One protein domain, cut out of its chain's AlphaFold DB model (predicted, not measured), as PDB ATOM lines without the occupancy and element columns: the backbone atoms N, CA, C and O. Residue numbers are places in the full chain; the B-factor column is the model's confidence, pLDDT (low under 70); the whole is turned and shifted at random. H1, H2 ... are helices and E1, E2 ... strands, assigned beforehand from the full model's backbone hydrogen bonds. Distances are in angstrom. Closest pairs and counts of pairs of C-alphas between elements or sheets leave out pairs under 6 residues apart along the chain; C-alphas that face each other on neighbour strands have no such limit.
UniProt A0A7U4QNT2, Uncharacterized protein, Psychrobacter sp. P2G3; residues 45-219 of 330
ATOM      1  N   VAL A  45     295.219-135.163  23.934       70.81
ATOM      2  CA  VAL A  45     296.269-134.161  24.126       70.81
ATOM      3  C   VAL A  45     297.525-134.609  23.391       70.81
ATOM      4  O   VAL A  45     298.002-135.731  23.577       70.81
ATOM      5  N   SER A  46     298.073-133.725  22.557       71.06
ATOM      6  CA  SER A  46     299.460-133.854  22.118       71.06
ATOM      7  C   SER A  46     300.374-133.416  23.255       71.06
ATOM      8  O   SER A  46     300.248-132.298  23.760       71.06
ATOM      9  N   ALA A  47     301.303-134.285  23.624       70.56
ATOM     10  CA  ALA A  47     302.348-133.992  24.585       70.56
ATOM     11  C   ALA A  47     303.724-134.182  23.939       70.56
ATOM     12  O   ALA A  47     303.862-134.845  22.911       70.56
ATOM     13  N   TYR A  48     304.747-133.604  24.548       73.25
ATOM     14  CA  TYR A  48     306.132-133.741  24.130       73.25
ATOM     15  C   TYR A  48     306.900-134.466  25.225       73.25
ATOM     16  O   TYR A  48     306.859-134.042  26.382       73.25
ATOM     17  N   LEU A  49     307.591-135.541  24.853       72.19
ATOM     18  CA  LEU A  49     308.638-136.133  25.674       72.19
ATOM     19  C   LEU A  49     309.926-135.356  25.421       72.19
ATOM     20  O   LEU A  49     310.318-135.182  24.264       72.19
ATOM     21  N   LYS A  50     310.570-134.887  26.489       73.31
ATOM     22  CA  LYS A  50     311.899-134.270  26.431       73.31
ATOM     23  C   LYS A  50     312.866-135.012  27.333       73.31
ATOM     24  O   LYS A  50     312.477-135.458  28.411       73.31
ATOM     25  N   ILE A  51     314.121-135.077  26.904       70.31
ATOM     26  CA  ILE A  51     315.239-135.591  27.695       70.31
ATOM     27  C   ILE A  51     316.229-134.428  27.866       70.31
ATOM     28  O   ILE A  51     316.780-133.951  26.867       70.31
ATOM     29  N   PRO A  52     316.409-133.900  29.090       63.56
ATOM     30  CA  PRO A  52     317.461-132.950  29.395       63.56
ATOM     31  C   PRO A  52     318.761-133.715  29.660       63.56
ATOM     32  O   PRO A  52     318.760-134.753  30.326       63.56
ATOM     33  N   TYR A  53     319.866-133.176  29.161       59.88
ATOM     34  CA  TYR A  53     321.195-133.670  29.504       59.88
ATOM     35  C   TYR A  53     321.500-133.357  30.977       59.88
ATOM     36  O   TYR A  53     321.008-132.357  31.512       59.88
ATOM     37  N   GLN A  54     322.329-134.172  31.632       53.84
ATOM     38  CA  GLN A  54     322.855-133.803  32.951       53.84
ATOM     39  C   GLN A  54     323.637-132.478  32.823       53.84
ATOM     40  O   GLN A  54     324.371-132.272  31.858       53.84
ATOM     41  N   ASP A  55     323.392-131.544  33.742       49.56
ATOM     42  CA  ASP A  55     324.004-130.206  33.810       49.56
ATOM     43  C   ASP A  55     323.793-129.257  32.604       49.56
ATOM     44  O   ASP A  55     324.510-128.267  32.457       49.56
ATOM     45  N   SER A  56     322.763-129.473  31.769       52.59
ATOM     46  CA  SER A  56     322.418-128.551  30.669       52.59
ATOM     47  C   SER A  56     320.932-128.167  30.612       52.59
ATOM     48  O   SER A  56     320.041-129.015  30.583       52.59
ATOM     49  N   ASN A  57     320.666-126.862  30.469       51.12
ATOM     50  CA  ASN A  57     319.327-126.310  30.199       51.12
ATOM     51  C   ASN A  57     318.838-126.551  28.753       51.12
ATOM     52  O   ASN A  57     317.702-126.206  28.413       51.12
ATOM     53  N   ILE A  58     319.679-127.117  27.883       55.31
ATOM     54  CA  ILE A  58     319.343-127.419  26.490       55.31
ATOM     55  C   ILE A  58     318.655-128.789  26.440       55.31
ATOM     56  O   ILE A  58     319.219-129.809  26.839       55.31
ATOM     57  N   ASN A  59     317.422-128.808  25.934       56.53
ATOM     58  CA  ASN A  59     316.692-130.041  25.649       56.53
ATOM     59  C   ASN A  59     317.156-130.537  24.274       56.53
ATOM     60  O   ASN A  59     316.935-129.835  23.289       56.53
ATOM     61  N   LYS A  60     317.795-131.710  24.202       64.94
ATOM     62  CA  LYS A  60     318.369-132.222  22.943       64.94
ATOM     63  C   LYS A  60     317.313-132.870  22.042       64.94
ATOM     64  O   LYS A  60     317.247-132.568  20.855       64.94
ATOM     65  N   THR A  61     316.442-133.691  22.630       66.81
ATOM     66  CA  THR A  61     315.410-134.461  21.917       66.81
ATOM     67  C   THR A  61     314.016-134.084  22.404       66.81
ATOM     68  O   THR A  61     313.772-133.998  23.609       66.81
ATOM     69  N   VAL A  62     313.100-133.843  21.459       72.75
ATOM     70  CA  VAL A  62     311.715-133.409  21.707       72.75
ATOM     71  C   VAL A  62     310.768-134.205  20.807       72.75
ATOM     72  O   VAL A  62     310.581-133.872  19.640       72.75
ATOM     73  N   ILE A  63     310.148-135.257  21.345       79.00
ATOM     74  CA  ILE A  63     309.310-136.181  20.566       79.00
ATOM     75  C   ILE A  63     307.834-135.952  20.882       79.00
ATOM     76  O   ILE A  63     307.395-136.076  22.027       79.00
ATOM     77  N   LYS A  64     307.053-135.615  19.849       81.75
ATOM     78  CA  LYS A  64     305.610-135.376  19.963       81.75
ATOM     79  C   LYS A  64     304.844-136.698  19.995       81.75
ATOM     80  O   LYS A  64     304.729-137.385  18.980       81.75
ATOM     81  N   ILE A  65     304.262-137.007  21.146       82.62
ATOM     82  CA  ILE A  65     303.354-138.136  21.352       82.62
ATOM     83  C   ILE A  65     301.904-137.652  21.438       82.62
ATOM     84  O   ILE A  65     301.626-136.511  21.806       82.62
ATOM     85  N   ASN A  66     300.957-138.532  21.123       82.56
ATOM     86  CA  ASN A  66     299.536-138.279  21.366       82.56
ATOM     87  C   ASN A  66     299.047-139.199  22.481       82.56
ATOM     88  O   ASN A  66     299.459-140.356  22.558       82.56
ATOM     89  N   GLY A  67     298.165-138.689  23.335       78.88
ATOM     90  CA  GLY A  67     297.629-139.448  24.456       78.88
ATOM     91  C   GLY A  67     296.383-138.830  25.068       78.88
ATOM     92  O   GLY A  67     295.732-137.959  24.485       78.88
ATOM     93  N   TYR A  68     296.068-139.310  26.263       76.88
ATOM     94  CA  TYR A  68     294.871-138.996  27.022       76.88
ATOM     95  C   TYR A  68     295.255-138.665  28.466       76.88
ATOM     96  O   TYR A  68     296.023-139.400  29.089       76.88
ATOM     97  N   LEU A  69     294.706-137.570  29.000       71.94
ATOM     98  CA  LEU A  69     294.858-137.209  30.411       71.94
ATOM     99  C   LEU A  69     293.705-137.766  31.250       71.94
ATOM    100  O   LEU A  69     292.527-137.647  30.898       71.94
ATOM    101  N   THR A  70     294.053-138.335  32.398       69.25
ATOM    102  CA  THR A  70     293.131-138.975  33.333       69.25
ATOM    103  C   THR A  70     293.262-138.359  34.731       69.25
ATOM    104  O   THR A  70     294.008-138.817  35.590       69.25
ATOM    105  N   HIS A  71     292.507-137.283  34.971       62.84
ATOM    106  CA  HIS A  71     292.432-136.588  36.264       62.84
ATOM    107  C   HIS A  71     291.743-137.444  37.346       62.84
ATOM    108  O   HIS A  71     290.658-137.979  37.094       62.84
ATOM    109  N   GLY A  72     292.351-137.511  38.531       56.44
ATOM    110  CA  GLY A  72     291.793-137.964  39.810       56.44
ATOM    111  C   GLY A  72     291.434-136.781  40.733       56.44
ATOM    112  O   GLY A  72     291.309-135.650  40.273       56.44
ATOM    113  N   LEU A  73     291.297-137.025  42.045       57.16
ATOM    114  CA  LEU A  73     290.959-135.991  43.051       57.16
ATOM    115  C   LEU A  73     292.104-135.010  43.372       57.16
ATOM    116  O   LEU A  73     291.851-133.868  43.743       57.16
ATOM    117  N   LYS A  74     293.356-135.475  43.309       62.28
ATOM    118  CA  LYS A  74     294.577-134.695  43.616       62.28
ATOM    119  C   LYS A  74     295.719-134.962  42.630       62.28
ATOM    120  O   LYS A  74     296.818-134.434  42.790       62.28
ATOM    121  N   THR A  75     295.467-135.819  41.648       67.06
ATOM    122  CA  THR A  75     296.469-136.400  40.760       67.06
ATOM    123  C   THR A  75     295.992-136.404  39.313       67.06
ATOM    124  O   THR A  75     294.796-136.339  39.041       67.06
ATOM    125  N   VAL A  76     296.920-136.510  38.374       70.44
ATOM    126  CA  VAL A  76     296.669-136.774  36.957       70.44
ATOM    127  C   VAL A  76     297.457-138.017  36.575       70.44
ATOM    128  O   VAL A  76     298.544-138.257  37.087       70.44
ATOM    129  N   SER A  77     296.903-138.829  35.687       73.50
ATOM    130  CA  SER A  77     297.675-139.839  34.969       73.50
ATOM    131  C   SER A  77     297.664-139.496  33.476       73.50
ATOM    132  O   SER A  77     296.789-138.768  33.001       73.50
ATOM    133  N   PHE A  78     298.659-139.971  32.739       77.50
ATOM    134  CA  PHE A  78     298.755-139.804  31.291       77.50
ATOM    135  C   PHE A  78     298.980-141.168  30.652       77.50
ATOM    136  O   PHE A  78     299.800-141.942  31.137       77.50
ATOM    137  N   ILE A  79     298.266-141.444  29.561       80.25
ATOM    138  CA  ILE A  79     298.447-142.637  28.729       80.25
ATOM    139  C   ILE A  79     298.558-142.164  27.281       80.25
ATOM    140  O   ILE A  79     297.601-141.612  26.735       80.25
ATOM    141  N   GLY A  80     299.709-142.364  26.646       80.75
ATOM    142  CA  GLY A  80     299.947-141.936  25.266       80.75
ATOM    143  C   GLY A  80     301.143-142.630  24.636       80.75
ATOM    144  O   GLY A  80     301.688-143.567  25.210       80.75
ATOM    145  N   GLY A  81     301.560-142.191  23.449       84.06
ATOM    146  CA  GLY A  81     302.713-142.801  22.792       84.06
ATOM    147  C   GLY A  81     302.886-142.487  21.308       84.06
ATOM    148  O   GLY A  81     302.280-141.558  20.760       84.06
ATOM    149  N   LEU A  82     303.731-143.293  20.660       83.94
ATOM    150  CA  LEU A  82     304.002-143.248  19.223       83.94
ATOM    151  C   LEU A  82     303.129-144.284  18.507       83.94
ATOM    152  O   LEU A  82     303.530-145.421  18.255       83.94
ATOM    153  N   LYS A  83     301.904-143.852  18.176       81.94
ATOM    154  CA  LYS A  83     300.849-144.671  17.558       81.94
ATOM    155  C   LYS A  83     300.549-145.914  18.407       81.94
ATOM    156  O   LYS A  83     299.879-145.794  19.425       81.94
ATOM    157  N   ARG A  84     301.034-147.075  17.970       81.12
ATOM    158  CA  ARG A  84     300.865-148.394  18.598       81.12
ATOM    159  C   ARG A  84     302.193-149.087  18.913       81.12
ATOM    160  O   ARG A  84     302.177-150.138  19.529       81.12
ATOM    161  N   TYR A  85     303.323-148.476  18.537       84.94
ATOM    162  CA  TYR A  85     304.645-149.100  18.645       84.94
ATOM    163  C   TYR A  85     305.316-148.892  20.004       84.94
ATOM    164  O   TYR A  85     306.080-149.729  20.475       84.94
ATOM    165  N   PHE A  86     305.009-147.767  20.644       84.44
ATOM    166  CA  PHE A  86     305.467-147.418  21.983       84.44
ATOM    167  C   PHE A  86     304.319-146.763  22.735       84.44
ATOM    168  O   PHE A  86     303.734-145.794  22.240       84.44
ATOM    169  N   LYS A  87     304.022-147.288  23.923       83.44
ATOM    170  CA  LYS A  87     303.018-146.794  24.864       83.44
ATOM    171  C   LYS A  87     303.717-146.431  26.176       83.44
ATOM    172  O   LYS A  87     304.437-147.236  26.766       83.44
ATOM    173  N   PHE A  88     303.459-145.207  26.614       80.25
ATOM    174  CA  PHE A  88     304.026-144.536  27.773       80.25
ATOM    175  C   PHE A  88     302.893-144.180  28.736       80.25
ATOM    176  O   PHE A  88     301.949-143.475  28.362       80.25
ATOM    177  N   GLU A  89     302.988-144.666  29.972       77.44
ATOM    178  CA  GLU A  89     302.026-144.375  31.032       77.44
ATOM    179  C   GLU A  89     302.717-143.751  32.237       77.44
ATOM    180  O   GLU A  89     303.752-144.233  32.699       77.44
ATOM    181  N   VAL A  90     302.100-142.703  32.775       76.25
ATOM    182  CA  VAL A  90     302.480-142.093  34.052       76.25
ATOM    183  C   VAL A  90     301.262-142.142  34.950       76.25
ATOM    184  O   VAL A  90     300.231-141.567  34.595       76.25
ATOM    185  N   ILE A  91     301.348-142.830  36.087       74.06
ATOM    186  CA  ILE A  91     300.191-143.071  36.958       74.06
ATOM    187  C   ILE A  91     300.342-142.303  38.273       74.06
ATOM    188  O   ILE A  91     301.315-142.468  39.005       74.06
ATOM    189  N   GLY A  92     299.341-141.479  38.593       67.31
ATOM    190  CA  GLY A  92     299.225-140.811  39.891       67.31
ATOM    191  C   GLY A  92     300.121-139.585  40.099       67.31
ATOM    192  O   GLY A  92     300.424-139.268  41.246       67.31
ATOM    193  N   MET A  93     300.516-138.872  39.038       69.12
ATOM    194  CA  MET A  93     301.258-137.604  39.140       69.12
ATOM    195  C   MET A  93     300.498-136.602  40.028       69.12
ATOM    196  O   MET A  93     299.299-136.432  39.816       69.12
ATOM    197  N   PRO A  94     301.130-135.889  40.975       64.31
ATOM    198  CA  PRO A  94     300.467-134.834  41.745       64.31
ATOM    199  C   PRO A  94     300.033-133.652  40.854       64.31
ATOM    200  O   PRO A  94     300.729-133.292  39.912       64.31
ATOM    201  N   MET A  95     298.897-133.014  41.168       57.59
ATOM    202  CA  MET A  95     298.423-131.807  40.456       57.59
ATOM    203  C   MET A  95     299.122-130.501  40.870       57.59
ATOM    204  O   MET A  95     298.889-129.473  40.240       57.59
ATOM    205  N   PHE A  96     299.909-130.505  41.949       58.84
ATOM    206  CA  PHE A  96     300.404-129.285  42.592       58.84
ATOM    207  C   PHE A  96     301.902-129.386  42.902       58.84
ATOM    208  O   PHE A  96     302.331-130.345  43.548       58.84
ATOM    209  N   ASP A  97     302.675-128.360  42.529       51.97
ATOM    210  CA  ASP A  97     304.147-128.346  42.626       51.97
ATOM    211  C   ASP A  97     304.672-128.656  44.033       51.97
ATOM    212  O   ASP A  97     305.627-129.408  44.196       51.97
ATOM    213  N   LYS A  98     303.980-128.172  45.076       51.41
ATOM    214  CA  LYS A  98     304.303-128.429  46.497       51.41
ATOM    215  C   LYS A  98     304.200-129.905  46.924       51.41
ATOM    216  O   LYS A  98     304.439-130.215  48.086       51.41
ATOM    217  N   SER A  99     303.800-130.793  46.017       46.41
ATOM    218  CA  SER A  99     303.736-132.245  46.210       46.41
ATOM    219  C   SER A  99     304.521-133.037  45.157       46.41
ATOM    220  O   SER A  99     304.449-134.264  45.160       46.41
ATOM    221  N   ILE A 100     305.294-132.372  44.288       52.66
ATOM    222  CA  ILE A 100     306.270-133.041  43.422       52.66
ATOM    223  C   ILE A 100     307.475-133.432  44.285       52.66
ATOM    224  O   ILE A 100     308.372-132.634  44.536       52.66
ATOM    225  N   THR A 101     307.494-134.680  44.743       49.97
ATOM    226  CA  THR A 101     308.741-135.352  45.122       49.97
ATOM    227  C   THR A 101     309.512-135.709  43.852       49.97
ATOM    228  O   THR A 101     308.899-136.199  42.904       49.97
ATOM    229  N   ASP A 102     310.845-135.588  43.844       44.72
ATOM    230  CA  ASP A 102     311.720-135.974  42.709       44.72
ATOM    231  C   ASP A 102     311.705-137.486  42.365       44.72
ATOM    232  O   ASP A 102     312.481-137.970  41.541       44.72
ATOM    233  N   ILE A 103     310.812-138.247  42.998       47.56
ATOM    234  CA  ILE A 103     310.558-139.667  42.784       47.56
ATOM    235  C   ILE A 103     309.071-139.818  42.441       47.56
ATOM    236  O   ILE A 103     308.218-139.891  43.327       47.56
ATOM    237  N   VAL A 104     308.748-139.866  41.149       51.81
ATOM    238  CA  VAL A 104     307.417-140.256  40.656       51.81
ATOM    239  C   VAL A 104     307.428-141.770  40.436       51.81
ATOM    240  O   VAL A 104     308.184-142.282  39.618       51.81
ATOM    241  N   GLN A 105     306.617-142.492  41.213       54.41
ATOM    242  CA  GLN A 105     306.828-143.926  41.474       54.41
ATOM    243  C   GLN A 105     306.217-144.909  40.457       54.41
ATOM    244  O   GLN A 105     306.438-146.105  40.598       54.41
ATOM    245  N   ASN A 106     305.460-144.449  39.452       61.66
ATOM    246  CA  ASN A 106     304.813-145.329  38.466       61.66
ATOM    247  C   ASN A 106     304.946-144.768  37.040       61.66
ATOM    248  O   ASN A 106     304.044-144.087  36.542       61.66
ATOM    249  N   PHE A 107     306.077-145.064  36.397       69.19
ATOM    250  CA  PHE A 107     306.277-144.899  34.957       69.19
ATOM    251  C   PHE A 107     306.340-146.270  34.293       69.19
ATOM    252  O   PHE A 107     307.257-147.039  34.571       69.19
ATOM    253  N   ASN A 108     305.411-146.539  33.378       73.19
ATOM    254  CA  ASN A 108     305.425-147.756  32.574       73.19
ATOM    255  C   ASN A 108     305.766-147.395  31.127       73.19
ATOM    256  O   ASN A 108     305.112-146.547  30.513       73.19
ATOM    257  N   MET A 109     306.763-148.073  30.570       78.19
ATOM    258  CA  MET A 109     307.058-148.064  29.140       78.19
ATOM    259  C   MET A 109     306.763-149.450  28.579       78.19
ATOM    260  O   MET A 109     307.060-150.457  29.211       78.19
ATOM    261  N   SER A 110     306.153-149.498  27.402       81.00
ATOM    262  CA  SER A 110     305.815-150.747  26.722       81.00
ATOM    263  C   SER A 110     305.967-150.574  25.218       81.00
ATOM    264  O   SER A 110     305.622-149.525  24.667       81.00
ATOM    265  N   PHE A 111     306.508-151.599  24.568       84.31
ATOM    266  CA  PHE A 111     306.818-151.618  23.142       84.31
ATOM    267  C   PHE A 111     306.043-152.756  22.481       84.31
ATOM    268  O   PHE A 111     305.847-153.807  23.086       84.31
ATOM    269  N   CYS A 112     305.583-152.534  21.255       86.81
ATOM    270  CA  CYS A 112     304.838-153.508  20.467       86.81
ATOM    271  C   CYS A 112     305.276-153.363  19.012       86.81
ATOM    272  O   CYS A 112     305.163-152.292  18.421       86.81
ATOM    273  N   PHE A 113     305.809-154.431  18.433       88.06
ATOM    274  CA  PHE A 113     306.356-154.405  17.075       88.06
ATOM    275  C   PHE A 113     305.558-155.304  16.117       88.06
ATOM    276  O   PHE A 113     305.933-155.476  14.962       88.06
ATOM    277  N   ASP A 114     304.414-155.826  16.571       86.69
ATOM    278  CA  ASP A 114     303.471-156.690  15.848       86.69
ATOM    279  C   ASP A 114     303.103-156.091  14.484       86.69
ATOM    280  O   ASP A 114     303.056-156.767  13.461       86.69
ATOM    281  N   ASP A 115     302.923-154.772  14.459       86.69
ATOM    282  CA  ASP A 115     302.576-153.992  13.278       86.69
ATOM    283  C   ASP A 115     303.767-153.590  12.392       86.69
ATOM    284  O   ASP A 115     303.572-152.914  11.377       86.69
ATOM    285  N   TRP A 116     304.991-153.981  12.744       90.38
ATOM    286  CA  TRP A 116     306.145-154.010  11.841       90.38
ATOM    287  C   TRP A 116     306.314-155.390  11.179       90.38
ATOM    288  O   TRP A 116     306.959-155.479  10.135       90.38
ATOM    289  N   ASN A 117     305.707-156.450  11.726       89.88
ATOM    290  CA  ASN A 117     305.867-157.827  11.252       89.88
ATOM    291  C   ASN A 117     305.467-157.995   9.772       89.88
ATOM    292  O   ASN A 117     304.418-157.515   9.333       89.88
ATOM    293  N   GLY A 118     306.323-158.654   8.988       86.62
ATOM    294  CA  GLY A 118     306.159-158.867   7.547       86.62
ATOM    295  C   GLY A 118     306.427-157.650   6.645       86.62
ATOM    296  O   GLY A 118     306.238-157.750   5.430       86.62
ATOM    297  N   LYS A 119     306.858-156.498   7.183       90.69
ATOM    298  CA  LYS A 119     307.087-155.264   6.398       90.69
ATOM    299  C   LYS A 119     308.536-155.087   5.957       90.69
ATOM    300  O   LYS A 119     309.451-155.608   6.582       90.69
ATOM    301  N   ASP A 120     308.738-154.308   4.892       89.88
ATOM    302  CA  ASP A 120     310.070-153.845   4.479       89.88
ATOM    303  C   ASP A 120     310.640-152.908   5.555       89.88
ATOM    304  O   ASP A 120     309.927-152.000   5.997       89.88
ATOM    305  N   ILE A 121     311.898-153.086   5.969       89.69
ATOM    306  CA  ILE A 121     312.483-152.265   7.045       89.69
ATOM    307  C   ILE A 121     312.534-150.763   6.704       89.69
ATOM    308  O   ILE A 121     312.452-149.918   7.592       89.69
ATOM    309  N   ARG A 122     312.562-150.417   5.410       88.12
ATOM    310  CA  ARG A 122     312.499-149.029   4.908       88.12
ATOM    311  C   ARG A 122     311.088-148.429   4.956       88.12
ATOM    312  O   ARG A 122     310.894-147.272   4.605       88.12
ATOM    313  N   SER A 123     310.091-149.209   5.381       89.81
ATOM    314  CA  SER A 123     308.689-148.796   5.547       89.81
ATOM    315  C   SER A 123     308.233-148.734   7.015       89.81
ATOM    316  O   SER A 123     307.040-148.566   7.292       89.81
ATOM    317  N   LEU A 124     309.162-148.871   7.970       91.00
ATOM    318  CA  LEU A 124     308.860-148.916   9.403       91.00
ATOM    319  C   LEU A 124     308.592-147.519   9.974       91.00
ATOM    320  O   LEU A 124     309.437-146.856  10.572       91.00
ATOM    321  N   ASP A 125     307.343-147.096   9.799       88.81
ATOM    322  CA  ASP A 125     306.718-145.966  10.480       88.81
ATOM    323  C   ASP A 125     307.137-145.888  11.962       88.81
ATOM    324  O   ASP A 125     306.876-146.810  12.738       88.81
ATOM    325  N   LYS A 126     307.756-144.758  12.331       89.56
ATOM    326  CA  LYS A 126     308.321-144.419  13.655       89.56
ATOM    327  C   LYS A 126     309.633-145.092  14.079       89.56
ATOM    328  O   LYS A 126     310.056-144.845  15.204       89.56
ATOM    329  N   LEU A 127     310.342-145.796  13.191       91.81
ATOM    330  CA  LEU A 127     311.684-146.330  13.477       91.81
ATOM    331  C   LEU A 127     312.666-145.259  13.995       91.81
ATOM    332  O   LEU A 127     313.249-145.440  15.060       91.81
ATOM    333  N   GLU A 128     312.815-144.131  13.294       90.69
ATOM    334  CA  GLU A 128     313.801-143.096  13.654       90.69
ATOM    335  C   GLU A 128     313.456-142.349  14.953       90.69
ATOM    336  O   GLU A 128     314.334-142.123  15.786       90.69
ATOM    337  N   ASP A 129     312.174-142.020  15.166       89.25
ATOM    338  CA  ASP A 129     311.692-141.426  16.422       89.25
ATOM    339  C   ASP A 129     311.989-142.352  17.616       89.25
ATOM    340  O   ASP A 129     312.429-141.894  18.668       89.25
ATOM    341  N   LEU A 130     311.771-143.665  17.455       89.56
ATOM    342  CA  LEU A 130     312.014-144.663  18.500       89.56
ATOM    343  C   LEU A 130     313.509-144.883  18.752       89.56
ATOM    344  O   LEU A 130     313.937-144.888  19.904       89.56
ATOM    345  N   TYR A 131     314.309-145.020  17.692       91.94
ATOM    346  CA  TYR A 131     315.765-145.129  17.787       91.94
ATOM    347  C   TYR A 131     316.364-143.906  18.500       91.94
ATOM    348  O   TYR A 131     317.154-144.060  19.433       91.94
ATOM    349  N   THR A 132     315.929-142.695  18.141       87.94
ATOM    350  CA  THR A 132     316.389-141.451  18.778       87.94
ATOM    351  C   THR A 132     315.963-141.379  20.247       87.94
ATOM    352  O   THR A 132     316.785-141.060  21.103       87.94
ATOM    353  N   LEU A 133     314.707-141.724  20.568       85.44
ATOM    354  CA  LEU A 133     314.204-141.743  21.947       85.44
ATOM    355  C   LEU A 133     315.033-142.665  22.852       85.44
ATOM    356  O   LEU A 133     315.399-142.277  23.959       85.44
ATOM    357  N   ILE A 134     315.299-143.889  22.395       85.19
ATOM    358  CA  ILE A 134     315.869-144.943  23.241       85.19
ATOM    359  C   ILE A 134     317.386-144.801  23.406       85.19
ATOM    360  O   ILE A 134     317.889-145.049  24.501       85.19
ATOM    361  N   ASN A 135     318.117-144.326  22.390       86.19
ATOM    362  CA  ASN A 135     319.531-143.977  22.575       86.19
ATOM    363  C   ASN A 135     319.690-142.844  23.601       86.19
ATOM    364  O   ASN A 135     320.420-143.009  24.572       86.19
ATOM    365  N   GLU A 136     318.927-141.753  23.474       80.94
ATOM    366  CA  GLU A 136     318.984-140.623  24.417       80.94
ATOM    367  C   GLU A 136     318.573-141.001  25.850       80.94
ATOM    368  O   GLU A 136     319.102-140.430  26.808       80.94
ATOM    369  N   ILE A 137     317.670-141.975  26.023       79.44
ATOM    370  CA  ILE A 137     317.384-142.558  27.343       79.44
ATOM    371  C   ILE A 137     318.607-143.313  27.867       79.44
ATOM    372  O   ILE A 137     319.015-143.064  28.995       79.44
ATOM    373  N   CYS A 138     319.198-144.222  27.089       79.19
ATOM    374  CA  CYS A 138     320.282-145.076  27.577       79.19
ATOM    375  C   CYS A 138     321.638-144.369  27.735       79.19
ATOM    376  O   CYS A 138     322.419-144.783  28.587       79.19
ATOM    377  N   ASP A 139     321.923-143.330  26.946       77.94
ATOM    378  CA  ASP A 139     323.181-142.565  27.006       77.94
ATOM    379  C   ASP A 139     323.241-141.586  28.191       77.94
ATOM    380  O   ASP A 139     324.290-141.019  28.488       77.94
ATOM    381  N   ASN A 140     322.131-141.412  28.914       72.25
ATOM    382  CA  ASN A 140     322.068-140.634  30.144       72.25
ATOM    383  C   ASN A 140     321.846-141.576  31.341       72.25
ATOM    384  O   ASN A 140     320.745-142.083  31.544       72.25
ATOM    385  N   GLU A 141     322.861-141.770  32.193       62.62
ATOM    386  CA  GLU A 141     322.769-142.637  33.391       62.62
ATOM    387  C   GLU A 141     321.557-142.324  34.286       62.62
ATOM    388  O   GLU A 141     320.966-143.222  34.884       62.62
ATOM    389  N   ASN A 142     321.186-141.040  34.337       62.12
ATOM    390  CA  ASN A 142     320.072-140.482  35.095       62.12
ATOM    391  C   ASN A 142     319.068-139.766  34.164       62.12
ATOM    392  O   ASN A 142     318.659-138.635  34.451       62.12
ATOM    393  N   ALA A 143     318.714-140.370  33.022       62.34
ATOM    394  CA  ALA A 143     317.799-139.776  32.045       62.34
ATOM    395  C   ALA A 143     316.479-139.341  32.700       62.34
ATOM    396  O   ALA A 143     315.849-140.119  33.416       62.34
ATOM    397  N   ASN A 144     316.054-138.101  32.441       63.34
ATOM    398  CA  ASN A 144     314.819-137.536  32.983       63.34
ATOM    399  C   ASN A 144     313.764-137.381  31.881       63.34
ATOM    400  O   ASN A 144     313.790-136.384  31.163       63.34
ATOM    401  N   ILE A 145     312.810-138.310  31.748       63.56
ATOM    402  CA  ILE A 145     311.714-138.109  30.781       63.56
ATOM    403  C   ILE A 145     310.750-137.053  31.323       63.56
ATOM    404  O   ILE A 145     310.002-137.312  32.267       63.56
ATOM    405  N   GLY A 146     310.774-135.874  30.703       65.38
ATOM    406  CA  GLY A 146     309.856-134.770  30.959       65.38
ATOM    407  C   GLY A 146     308.633-134.819  30.043       65.38
ATOM    408  O   GLY A 146     308.794-134.797  28.822       65.38
ATOM    409  N   LEU A 147     307.424-134.836  30.612       68.69
ATOM    410  CA  LEU A 147     306.167-134.703  29.860       68.69
ATOM    411  C   LEU A 147     305.736-133.227  29.793       68.69
ATOM    412  O   LEU A 147     305.675-132.549  30.816       68.69
ATOM    413  N   PHE A 148     305.397-132.730  28.600       67.19
ATOM    414  CA  PHE A 148     304.931-131.351  28.398       67.19
ATOM    415  C   PHE A 148     303.685-131.317  27.514       67.19
ATOM    416  O   PHE A 148     303.733-131.759  26.369       67.19
ATOM    417  N   THR A 149     302.581-130.766  28.008       62.69
ATOM    418  CA  THR A 149     301.375-130.496  27.206       62.69
ATOM    419  C   THR A 149     301.434-129.095  26.579       62.69
ATOM    420  O   THR A 149     302.348-128.326  26.864       62.69
ATOM    421  N   SER A 150     300.531-128.779  25.646       56.38
ATOM    422  CA  SER A 150     300.648-127.597  24.776       56.38
ATOM    423  C   SER A 150     300.677-126.251  25.523       56.38
ATOM    424  O   SER A 150     299.672-125.859  26.117       56.38
ATOM    425  N   GLU A 151     301.811-125.553  25.394       48.72
ATOM    426  CA  GLU A 151     302.123-124.135  25.677       48.72
ATOM    427  C   GLU A 151     301.648-123.543  27.016       48.72
ATOM    428  O   GLU A 151     302.481-123.183  27.843       48.72
ATOM    429  N   ASN A 152     300.342-123.459  27.271       44.69
ATOM    430  CA  ASN A 152     299.786-122.774  28.443       44.69
ATOM    431  C   ASN A 152     299.700-123.644  29.709       44.69
ATOM    432  O   ASN A 152     299.502-123.109  30.800       44.69
ATOM    433  N   HIS A 153     299.811-124.973  29.601       46.22
ATOM    434  CA  HIS A 153     299.771-125.896  30.746       46.22
ATOM    435  C   HIS A 153     300.938-126.889  30.660       46.22
ATOM    436  O   HIS A 153     300.983-127.714  29.748       46.22
ATOM    437  N   THR A 154     301.862-126.840  31.625       49.72
ATOM    438  CA  THR A 154     303.006-127.763  31.728       49.72
ATOM    439  C   THR A 154     302.816-128.712  32.913       49.72
ATOM    440  O   THR A 154     303.089-128.352  34.053       49.72
ATOM    441  N   PHE A 155     302.363-129.940  32.649       54.34
ATOM    442  CA  PHE A 155     302.300-131.012  33.650       54.34
ATOM    443  C   PHE A 155     303.647-131.738  33.753       54.34
ATOM    444  O   PHE A 155     303.822-132.805  33.162       54.34
ATOM    445  N   LEU A 156     304.597-131.156  34.494       54.06
ATOM    446  CA  LEU A 156     305.967-131.664  34.623       54.06
ATOM    447  C   LEU A 156     306.041-132.980  35.422       54.06
ATOM    448  O   LEU A 156     306.406-133.010  36.596       54.06
ATOM    449  N   ALA A 157     305.746-134.095  34.758       57.12
ATOM    450  CA  ALA A 157     306.244-135.400  35.175       57.12
ATOM    451  C   ALA A 157     307.752-135.476  34.886       57.12
ATOM    452  O   ALA A 157     308.168-135.045  33.812       57.12
ATOM    453  N   LYS A 158     308.547-136.061  35.789       58.91
ATOM    454  CA  LYS A 158     309.942-136.455  35.535       58.91
ATOM    455  C   LYS A 158     310.143-137.923  35.903       58.91
ATOM    456  O   LYS A 158     310.001-138.278  37.072       58.91
ATOM    457  N   ALA A 159     310.478-138.761  34.924       59.31
ATOM    458  CA  ALA A 159     310.928-140.133  35.169       59.31
ATOM    459  C   ALA A 159     312.445-140.146  35.311       59.31
ATOM    460  O   ALA A 159     313.112-139.957  34.299       59.31
ATOM    461  N   LYS A 160     312.993-140.398  36.506       63.56
ATOM    462  CA  LYS A 160     314.424-140.693  36.636       63.56
ATOM    463  C   LYS A 160     314.668-142.156  36.255       63.56
ATOM    464  O   LYS A 160     314.484-143.046  37.082       63.56
ATOM    465  N   ILE A 161     315.082-142.399  35.016       65.56
ATOM    466  CA  ILE A 161     315.486-143.730  34.553       65.56
ATOM    467  C   ILE A 161     316.930-143.965  35.005       65.56
ATOM    468  O   ILE A 161     317.801-143.132  34.768       65.56
ATOM    469  N   ASN A 162     317.162-145.078  35.704       63.56
ATOM    470  CA  ASN A 162     318.470-145.461  36.229       63.56
ATOM    471  C   ASN A 162     319.065-146.585  35.372       63.56
ATOM    472  O   ASN A 162     318.970-147.761  35.722       63.56
ATOM    473  N   ASN A 163     319.708-146.212  34.266       62.47
ATOM    474  CA  ASN A 163     320.259-147.147  33.279       62.47
ATOM    475  C   ASN A 163     321.501-147.929  33.779       62.47
ATOM    476  O   ASN A 163     322.163-148.600  32.988       62.47
ATOM    477  N   SER A 164     321.873-147.849  35.062       58.00
ATOM    478  CA  SER A 164     323.097-148.478  35.597       58.00
ATOM    479  C   SER A 164     323.034-150.007  35.724       58.00
ATOM    480  O   SER A 164     324.077-150.645  35.862       58.00
ATOM    481  N   SER A 165     321.852-150.630  35.649       56.56
ATOM    482  CA  SER A 165     321.730-152.093  35.757       56.56
ATOM    483  C   SER A 165     322.118-152.815  34.455       56.56
ATOM    484  O   SER A 165     321.852-152.330  33.354       56.56
ATOM    485  N   ASN A 166     322.754-153.986  34.552       50.62
ATOM    486  CA  ASN A 166     323.251-154.734  33.383       50.62
ATOM    487  C   ASN A 166     322.202-155.611  32.678       50.62
ATOM    488  O   ASN A 166     322.540-156.261  31.694       50.62
ATOM    489  N   ASN A 167     320.954-155.643  33.153       50.44
ATOM    490  CA  ASN A 167     319.891-156.469  32.575       50.44
ATOM    491  C   ASN A 167     318.573-155.682  32.524       50.44
ATOM    492  O   ASN A 167     317.605-156.010  33.202       50.44
ATOM    493  N   ASP A 168     318.609-154.578  31.782       72.38
ATOM    494  CA  ASP A 168     317.519-153.619  31.630       72.38
ATOM    495  C   ASP A 168     316.806-153.857  30.289       72.38
ATOM    496  O   ASP A 168     317.457-153.863  29.237       72.38
ATOM    497  N   ASP A 169     315.483-154.032  30.304       75.94
ATOM    498  CA  ASP A 169     314.677-154.216  29.091       75.94
ATOM    499  C   ASP A 169     314.856-153.046  28.108       75.94
ATOM    500  O   ASP A 169     314.878-153.245  26.893       75.94
ATOM    501  N   VAL A 170     315.084-151.823  28.607       78.62
ATOM    502  CA  VAL A 170     315.336-150.643  27.766       78.62
ATOM    503  C   VAL A 170     316.644-150.794  26.979       78.62
ATOM    504  O   VAL A 170     316.712-150.366  25.826       78.62
ATOM    505  N   LYS A 171     317.661-151.481  27.525       81.62
ATOM    506  CA  LYS A 171     318.904-151.798  26.796       81.62
ATOM    507  C   LYS A 171     318.691-152.873  25.731       81.62
ATOM    508  O   LYS A 171     319.284-152.769  24.658       81.62
ATOM    509  N   GLN A 172     317.824-153.856  25.976       84.44
ATOM    510  CA  GLN A 172     317.449-154.848  24.957       84.44
ATOM    511  C   GLN A 172     316.670-154.185  23.806       84.44
ATOM    512  O   GLN A 172     316.968-154.417  22.635       84.44
ATOM    513  N   ILE A 173     315.750-153.268  24.125       87.69
ATOM    514  CA  ILE A 173     315.036-152.446  23.137       87.69
ATOM    515  C   ILE A 173     315.998-151.508  22.385       87.69
ATOM    516  O   ILE A 173     315.870-151.364  21.169       87.69
ATOM    517  N   ARG A 174     317.008-150.920  23.050       88.25
ATOM    518  CA  ARG A 174     318.071-150.131  22.392       88.25
ATOM    519  C   ARG A 174     318.846-150.968  21.381       88.25
ATOM    520  O   ARG A 174     319.096-150.501  20.272       88.25
ATOM    521  N   TRP A 175     319.230-152.181  21.765       89.56
ATOM    522  CA  TRP A 175     319.964-153.115  20.918       89.56
ATOM    523  C   TRP A 175     319.126-153.493  19.686       89.56
ATOM    524  O   TRP A 175     319.566-153.284  18.556       89.56
ATOM    525  N   LEU A 176     317.863-153.891  19.883       90.00
ATOM    526  CA  LEU A 176     316.922-154.191  18.800       90.00
ATOM    527  C   LEU A 176     316.722-152.999  17.844       90.00
ATOM    528  O   LEU A 176     316.833-153.154  16.630       90.00
ATOM    529  N   LEU A 177     316.465-151.795  18.364       92.31
ATOM    530  CA  LEU A 177     316.266-150.604  17.529       92.31
ATOM    531  C   LEU A 177     317.548-150.164  16.815       92.31
ATOM    532  O   LEU A 177     317.469-149.710  15.677       92.31
ATOM    533  N   THR A 178     318.720-150.316  17.440       93.31
ATOM    534  CA  THR A 178     320.017-150.024  16.805       93.31
ATOM    535  C   THR A 178     320.299-150.972  15.649       93.31
ATOM    536  O   THR A 178     320.715-150.511  14.586       93.31
ATOM    537  N   TYR A 179     319.999-152.264  15.812       91.00
ATOM    538  CA  TYR A 179     320.049-153.243  14.727       91.00
ATOM    539  C   TYR A 179     319.156-152.810  13.561       91.00
ATOM    540  O   TYR A 179     319.662-152.562  12.471       91.00
ATOM    541  N   ILE A 180     317.852-152.621  13.801       91.69
ATOM    542  CA  ILE A 180     316.887-152.276  12.744       91.69
ATOM    543  C   ILE A 180     317.252-150.948  12.065       91.69
ATOM    544  O   ILE A 180     317.195-150.869  10.841       91.69
ATOM    545  N   TYR A 181     317.648-149.917  12.822       94.19
ATOM    546  CA  TYR A 181     318.001-148.604  12.272       94.19
ATOM    547  C   TYR A 181     319.267-148.648  11.411       94.19
ATOM    548  O   TYR A 181     319.242-148.180  10.272       94.19
ATOM    549  N   LYS A 182     320.365-149.237  11.909       91.62
ATOM    550  CA  LYS A 182     321.600-149.346  11.117       91.62
ATOM    551  C   LYS A 182     321.356-150.191   9.863       91.62
ATOM    552  O   LYS A 182     321.723-149.779   8.765       91.62
ATOM    553  N   ALA A 183     320.625-151.294   9.989       89.56
ATOM    554  CA  ALA A 183     320.265-152.138   8.856       89.56
ATOM    555  C   ALA A 183     319.348-151.430   7.832       89.56
ATOM    556  O   ALA A 183     319.535-151.591   6.627       89.56
ATOM    557  N   PHE A 184     318.420-150.579   8.289       91.12
ATOM    558  CA  PHE A 184     317.596-149.709   7.438       91.12
ATOM    559  C   PHE A 184     318.456-148.771   6.581       91.12
ATOM    560  O   PHE A 184     318.270-148.728   5.365       91.12
ATOM    561  N   ARG A 185     319.429-148.078   7.185       88.81
ATOM    562  CA  ARG A 185     320.333-147.162   6.470       88.81
ATOM    563  C   ARG A 185     321.233-147.896   5.469       88.81
ATOM    564  O   ARG A 185     321.458-147.397   4.372       88.81
ATOM    565  N   ILE A 186     321.685-149.113   5.787       84.19
ATOM    566  CA  ILE A 186     322.406-149.967   4.824       84.19
ATOM    567  C   ILE A 186     321.499-150.327   3.624       84.19
ATOM    568  O   ILE A 186     321.894-150.159   2.470       84.19
ATOM    569  N   CYS A 187     320.261-150.765   3.882       80.75
ATOM    570  CA  CYS A 187     319.240-151.036   2.857       80.75
ATOM    571  C   CYS A 187     318.870-149.808   2.004       80.75
ATOM    572  O   CYS A 187     318.463-149.957   0.851       80.75
ATOM    573  N   GLU A 188     318.972-148.604   2.566       81.00
ATOM    574  CA  GLU A 188     318.797-147.332   1.861       81.00
ATOM    575  C   GLU A 188     319.970-147.071   0.902       81.00
ATOM    576  O   GLU A 188     319.746-146.923  -0.298       81.00
ATOM    577  N   ASN A 189     321.213-147.110   1.396       77.31
ATOM    578  CA  ASN A 189     322.424-146.812   0.618       77.31
ATOM    579  C   ASN A 189     322.665-147.766  -0.569       77.31
ATOM    580  O   ASN A 189     323.306-147.378  -1.541       77.31
ATOM    581  N   PHE A 190     322.133-148.991  -0.513       73.88
ATOM    582  CA  PHE A 190     322.294-149.993  -1.576       73.88
ATOM    583  C   PHE A 190     320.989-150.444  -2.244       73.88
ATOM    584  O   PHE A 190     320.997-151.370  -3.050       73.88
ATOM    585  N   GLY A 191     319.847-149.843  -1.899       70.81
ATOM    586  CA  GLY A 191     318.542-150.181  -2.488       70.81
ATOM    587  C   GLY A 191     317.985-151.578  -2.152       70.81
ATOM    588  O   GLY A 191     316.878-151.910  -2.589       70.81
ATOM    589  N   VAL A 192     318.687-152.386  -1.350       76.31
ATOM    590  CA  VAL A 192     318.318-153.775  -1.013       76.31
ATOM    591  C   VAL A 192     317.061-153.833  -0.135       76.31
ATOM    592  O   VAL A 192     316.847-152.988   0.735       76.31
ATOM    593  N   ARG A 193     316.214-154.850  -0.342       80.94
ATOM    594  CA  ARG A 193     315.004-155.109   0.459       80.94
ATOM    595  C   ARG A 193     315.263-156.133   1.560       80.94
ATOM    596  O   ARG A 193     315.667-157.252   1.267       80.94
ATOM    597  N   ALA A 194     314.856-155.807   2.782       85.38
ATOM    598  CA  ALA A 194     314.792-156.752   3.892       85.38
ATOM    599  C   ALA A 194     313.456-156.656   4.634       85.38
ATOM    600  O   ALA A 194     312.815-155.606   4.621       85.38
ATOM    601  N   ILE A 195     313.035-157.758   5.259       86.69
ATOM    602  CA  ILE A 195     311.748-157.893   5.952       86.69
ATOM    603  C   ILE A 195     311.972-157.944   7.463       86.69
ATOM    604  O   ILE A 195     312.922-158.571   7.917       86.69
ATOM    605  N   PHE A 196     311.090-157.307   8.230       86.88
ATOM    606  CA  PHE A 196     311.038-157.436   9.683       86.88
ATOM    607  C   PHE A 196     310.185-158.649  10.091       86.88
ATOM    608  O   PHE A 196     309.031-158.742   9.672       86.88
ATOM    609  N   ASP A 197     310.731-159.561  10.901       85.31
ATOM    610  CA  ASP A 197     310.058-160.792  11.343       85.31
ATOM    611  C   ASP A 197     310.247-161.014  12.850       85.31
ATOM    612  O   ASP A 197     311.366-161.158  13.332       85.31
ATOM    613  N   LEU A 198     309.147-161.052  13.604       81.94
ATOM    614  CA  LEU A 198     309.173-161.209  15.064       81.94
ATOM    615  C   LEU A 198     309.476-162.622  15.563       81.94
ATOM    616  O   LEU A 198     309.746-162.792  16.750       81.94
ATOM    617  N   ASN A 199     309.377-163.632  14.703       80.69
ATOM    618  CA  ASN A 199     309.512-165.030  15.118       80.69
ATOM    619  C   ASN A 199     310.981-165.483  15.198       80.69
ATOM    620  O   ASN A 199     311.268-166.557  15.723       80.69
ATOM    621  N   ASN A 200     311.890-164.657  14.680       80.38
ATOM    622  CA  ASN A 200     313.285-164.979  14.419       80.38
ATOM    623  C   ASN A 200     314.202-164.329  15.465       80.38
ATOM    624  O   ASN A 200     314.044-163.157  15.819       80.38
ATOM    625  N   SER A 201     315.179-165.084  15.965       78.56
ATOM    626  CA  SER A 201     316.067-164.634  17.036       78.56
ATOM    627  C   SER A 201     317.348-164.028  16.468       78.56
ATOM    628  O   SER A 201     318.278-164.758  16.134       78.56
ATOM    629  N   ILE A 202     317.432-162.693  16.432       83.88
ATOM    630  CA  ILE A 202     318.665-161.987  16.051       83.88
ATOM    631  C   ILE A 202     319.800-162.464  16.969       83.88
ATOM    632  O   ILE A 202     319.768-162.221  18.179       83.88
ATOM    633  N   SER A 203     320.811-163.137  16.419       83.56
ATOM    634  CA  SER A 203     321.971-163.534  17.215       83.56
ATOM    635  C   SER A 203     322.918-162.348  17.417       83.56
ATOM    636  O   SER A 203     322.935-161.391  16.639       83.56
ATOM    637  N   ASN A 204     323.789-162.418  18.430       84.06
ATOM    638  CA  ASN A 204     324.861-161.427  18.560       84.06
ATOM    639  C   ASN A 204     325.806-161.436  17.339       84.06
ATOM    640  O   ASN A 204     326.409-160.413  17.050       84.06
ATOM    641  N   ILE A 205     325.913-162.541  16.591       84.62
ATOM    642  CA  ILE A 205     326.726-162.591  15.367       84.62
ATOM    643  C   ILE A 205     326.075-161.731  14.274       84.62
ATOM    644  O   ILE A 205     326.745-160.878  13.695       84.62
ATOM    645  N   ASP A 206     324.769-161.885  14.045       82.44
ATOM    646  CA  ASP A 206     324.022-161.106  13.044       82.44
ATOM    647  C   ASP A 206     323.975-159.620  13.396       82.44
ATOM    648  O   ASP A 206     324.099-158.762  12.520       82.44
ATOM    649  N   TYR A 207     323.874-159.309  14.691       86.81
ATOM    650  CA  TYR A 207     324.003-157.946  15.188       86.81
ATOM    651  C   TYR A 207     325.352-157.330  14.805       86.81
ATOM    652  O   TYR A 207     325.373-156.271  14.179       86.81
ATOM    653  N   GLN A 208     326.473-157.995  15.117       88.00
ATOM    654  CA  GLN A 208     327.799-157.468  14.778       88.00
ATOM    655  C   GLN A 208     328.023-157.387  13.257       88.00
ATOM    656  O   GLN A 208     328.607-156.404  12.810       88.00
ATOM    657  N   LYS A 209     327.498-158.328  12.445       85.25
ATOM    658  CA  LYS A 209     327.511-158.217  10.967       85.25
ATOM    659  C   LYS A 209     326.917-156.875  10.507       85.25
ATOM    660  O   LYS A 209     327.545-156.163   9.731       85.25
ATOM    661  N   VAL A 210     325.739-156.503  11.019       86.62
ATOM    662  CA  VAL A 210     325.071-155.228  10.688       86.62
ATOM    663  C   VAL A 210     325.806-154.012  11.259       86.62
ATOM    664  O   VAL A 210     325.886-152.989  10.579       86.62
ATOM    665  N   MET A 211     326.341-154.091  12.484       89.06
ATOM    666  CA  MET A 211     327.095-152.977  13.082       89.06
ATOM    667  C   MET A 211     328.347-152.653  12.264       89.06
ATOM    668  O   MET A 211     328.538-151.501  11.884       89.06
ATOM    669  N   ASN A 212     329.165-153.668  11.972       84.12
ATOM    670  CA  ASN A 212     330.425-153.515  11.247       84.12
ATOM    671  C   ASN A 212     330.175-152.929   9.856       84.12
ATOM    672  O   ASN A 212     330.716-151.879   9.528       84.12
ATOM    673  N   LEU A 213     329.250-153.530   9.104       81.06
ATOM    674  CA  LEU A 213     328.873-153.092   7.766       81.06
ATOM    675  C   LEU A 213     328.346-151.649   7.732       81.06
ATOM    676  O   LEU A 213     328.732-150.875   6.862       81.06
ATOM    677  N   TYR A 214     327.495-151.241   8.683       83.94
ATOM    678  CA  TYR A 214     327.057-149.842   8.769       83.94
ATOM    679  C   TYR A 214     328.254-148.916   8.978       83.94
ATOM    680  O   TYR A 214     328.352-147.871   8.336       83.94
ATOM    681  N   ASN A 215     329.162-149.292   9.876       81.81
ATOM    682  CA  ASN A 215     330.335-148.492  10.193       81.81
ATOM    683  C   ASN A 215     331.263-148.379   8.974       81.81
ATOM    684  O   ASN A 215     331.669-147.276   8.627       81.81
ATOM    685  N   GLU A 216     331.500-149.481   8.263       72.69
ATOM    686  CA  GLU A 216     332.278-149.543   7.019       72.69
ATOM    687  C   GLU A 216     331.734-148.616   5.915       72.69
ATOM    688  O   GLU A 216     332.516-148.114   5.109       72.69
ATOM    689  N   ILE A 217     330.421-148.345   5.894       70.12
ATOM    690  CA  ILE A 217     329.777-147.430   4.935       70.12
ATOM    691  C   ILE A 217     329.758-145.981   5.437       70.12
ATOM    692  O   ILE A 217     330.089-145.067   4.690       70.12
ATOM    693  N   PHE A 218     329.317-145.747   6.676       74.25
ATOM    694  CA  PHE A 218     328.908-144.416   7.148       74.25
ATOM    695  C   PHE A 218     329.835-143.792   8.198       74.25
ATOM    696  O   PHE A 218     329.731-142.594   8.448       74.25
ATOM    697  N   GLU A 219     330.701-144.584   8.834       66.12
ATOM    698  CA  GLU A 219     331.617-144.138   9.897       66.12
ATOM    699  C   GLU A 219     333.101-144.272   9.479       66.12
ATOM    700  O   GLU A 219     333.962-143.617  10.062       66.12
TER     701      GLU A 219
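This is residues 45 to 219 of the 330 residues of an uncharacterized protein of Psychrobacter sp. P2G3 (UniProt A0A7U4QNT2). One antiparallel sheet of seven strands is folded over on itself and curled like part of a barrel, with its leaves E5 E4 E3 and E1 E6 E7 facing each other across the hinge strand E2. Helix H1 packs on this sheet, H2 packs on H1, and H3 packs on H2 as the part farthest out. The printed part has 175 residues, with seven named strands and three named helices in the order E1 E2 E3 E4 E5 H1 E6 E7 H2 H3; the class is mixed, helices and strands. The sheet's order is E5 E4 E3 E2 E1 E6 E7. The whole is compact, with a radius of gyration of the C-alphas of 17.9 A, yet elongated in outline, spanning 54 by 32 by 29 A.

E1, residues 45 to 52, begins at C-alpha 45, (296.269, -134.161, 24.126). E2, residues 59 to 71, is 27.3 A long and bends by 78 degrees at residue 66. E3 holds residues 75 to 82, 23.8 A, E4 residues 86 to 94, 24.0 A, and E5 residues 107 to 111. H1, residues 127 to 138, is 16.6 A long. E6 holds residues 142 to 149 and E7 residues 158 to 162. H2, residues 169 to 189, is 30.4 A long. H3, residues 204 to 218, is 20.9 A long and ends at C-alpha 218, (328.908, -144.416, 7.148).

E1 to E5 form a meander, each strand the antiparallel neighbour of the one before. In the hairpin of E1 and E2, N 65 and O 47 are 2.8 A apart, within hydrogen-bond range; so are N 68 and O 79 between E2 and E3, 2.8 A, N 88 and O 80 between E3 and E4, 2.8 A, and N 87 and O 110 between E4 and E5, 2.8 A. E6 is staggered: residues 146 to 149 pair with E1, N 48 and O 148 at 2.8 A, and residues 142 to 146 with E7, N 161 and O 143 at 2.9 A. The closest C-alphas of the edge strands E5 and E7, those of Phe 107 and Ala 159, are 6.7 A apart. H1 is on the strongly twisted sheet; its closest C-alphas to E2 are those of Asp 129 and Ile 63, 7.1 A. H1 and H2 touch at Tyr 131 and Leu 177, their closest C-alphas, 5.5 A, at a steep tilt of 41 degrees, opposite ways. H2 only grazes the sheet, with residues 169 to 173. With residues 179 to 186 alone H2 touches H3, closest at the C-alphas of Lys 182 and Tyr 214, 6.0 A, at a steep tilt of 46 degrees, the same way. H3 is not on the sheet. In H1, H2 and H3 every O i to N i+4 pair is within hydrogen-bond range.

The two C-alphas farthest apart, those of Leu 73 and Glu 216, are 56.5 A apart. The printed part has no cut. The links E4 to E5, E5 to H1 and H2 to H3 are long. The model's mean pLDDT over the printed part is 74.3; it is under 70 at residues 52 to 61, 70 to 75, 92 to 107, 141 to 167 and 219.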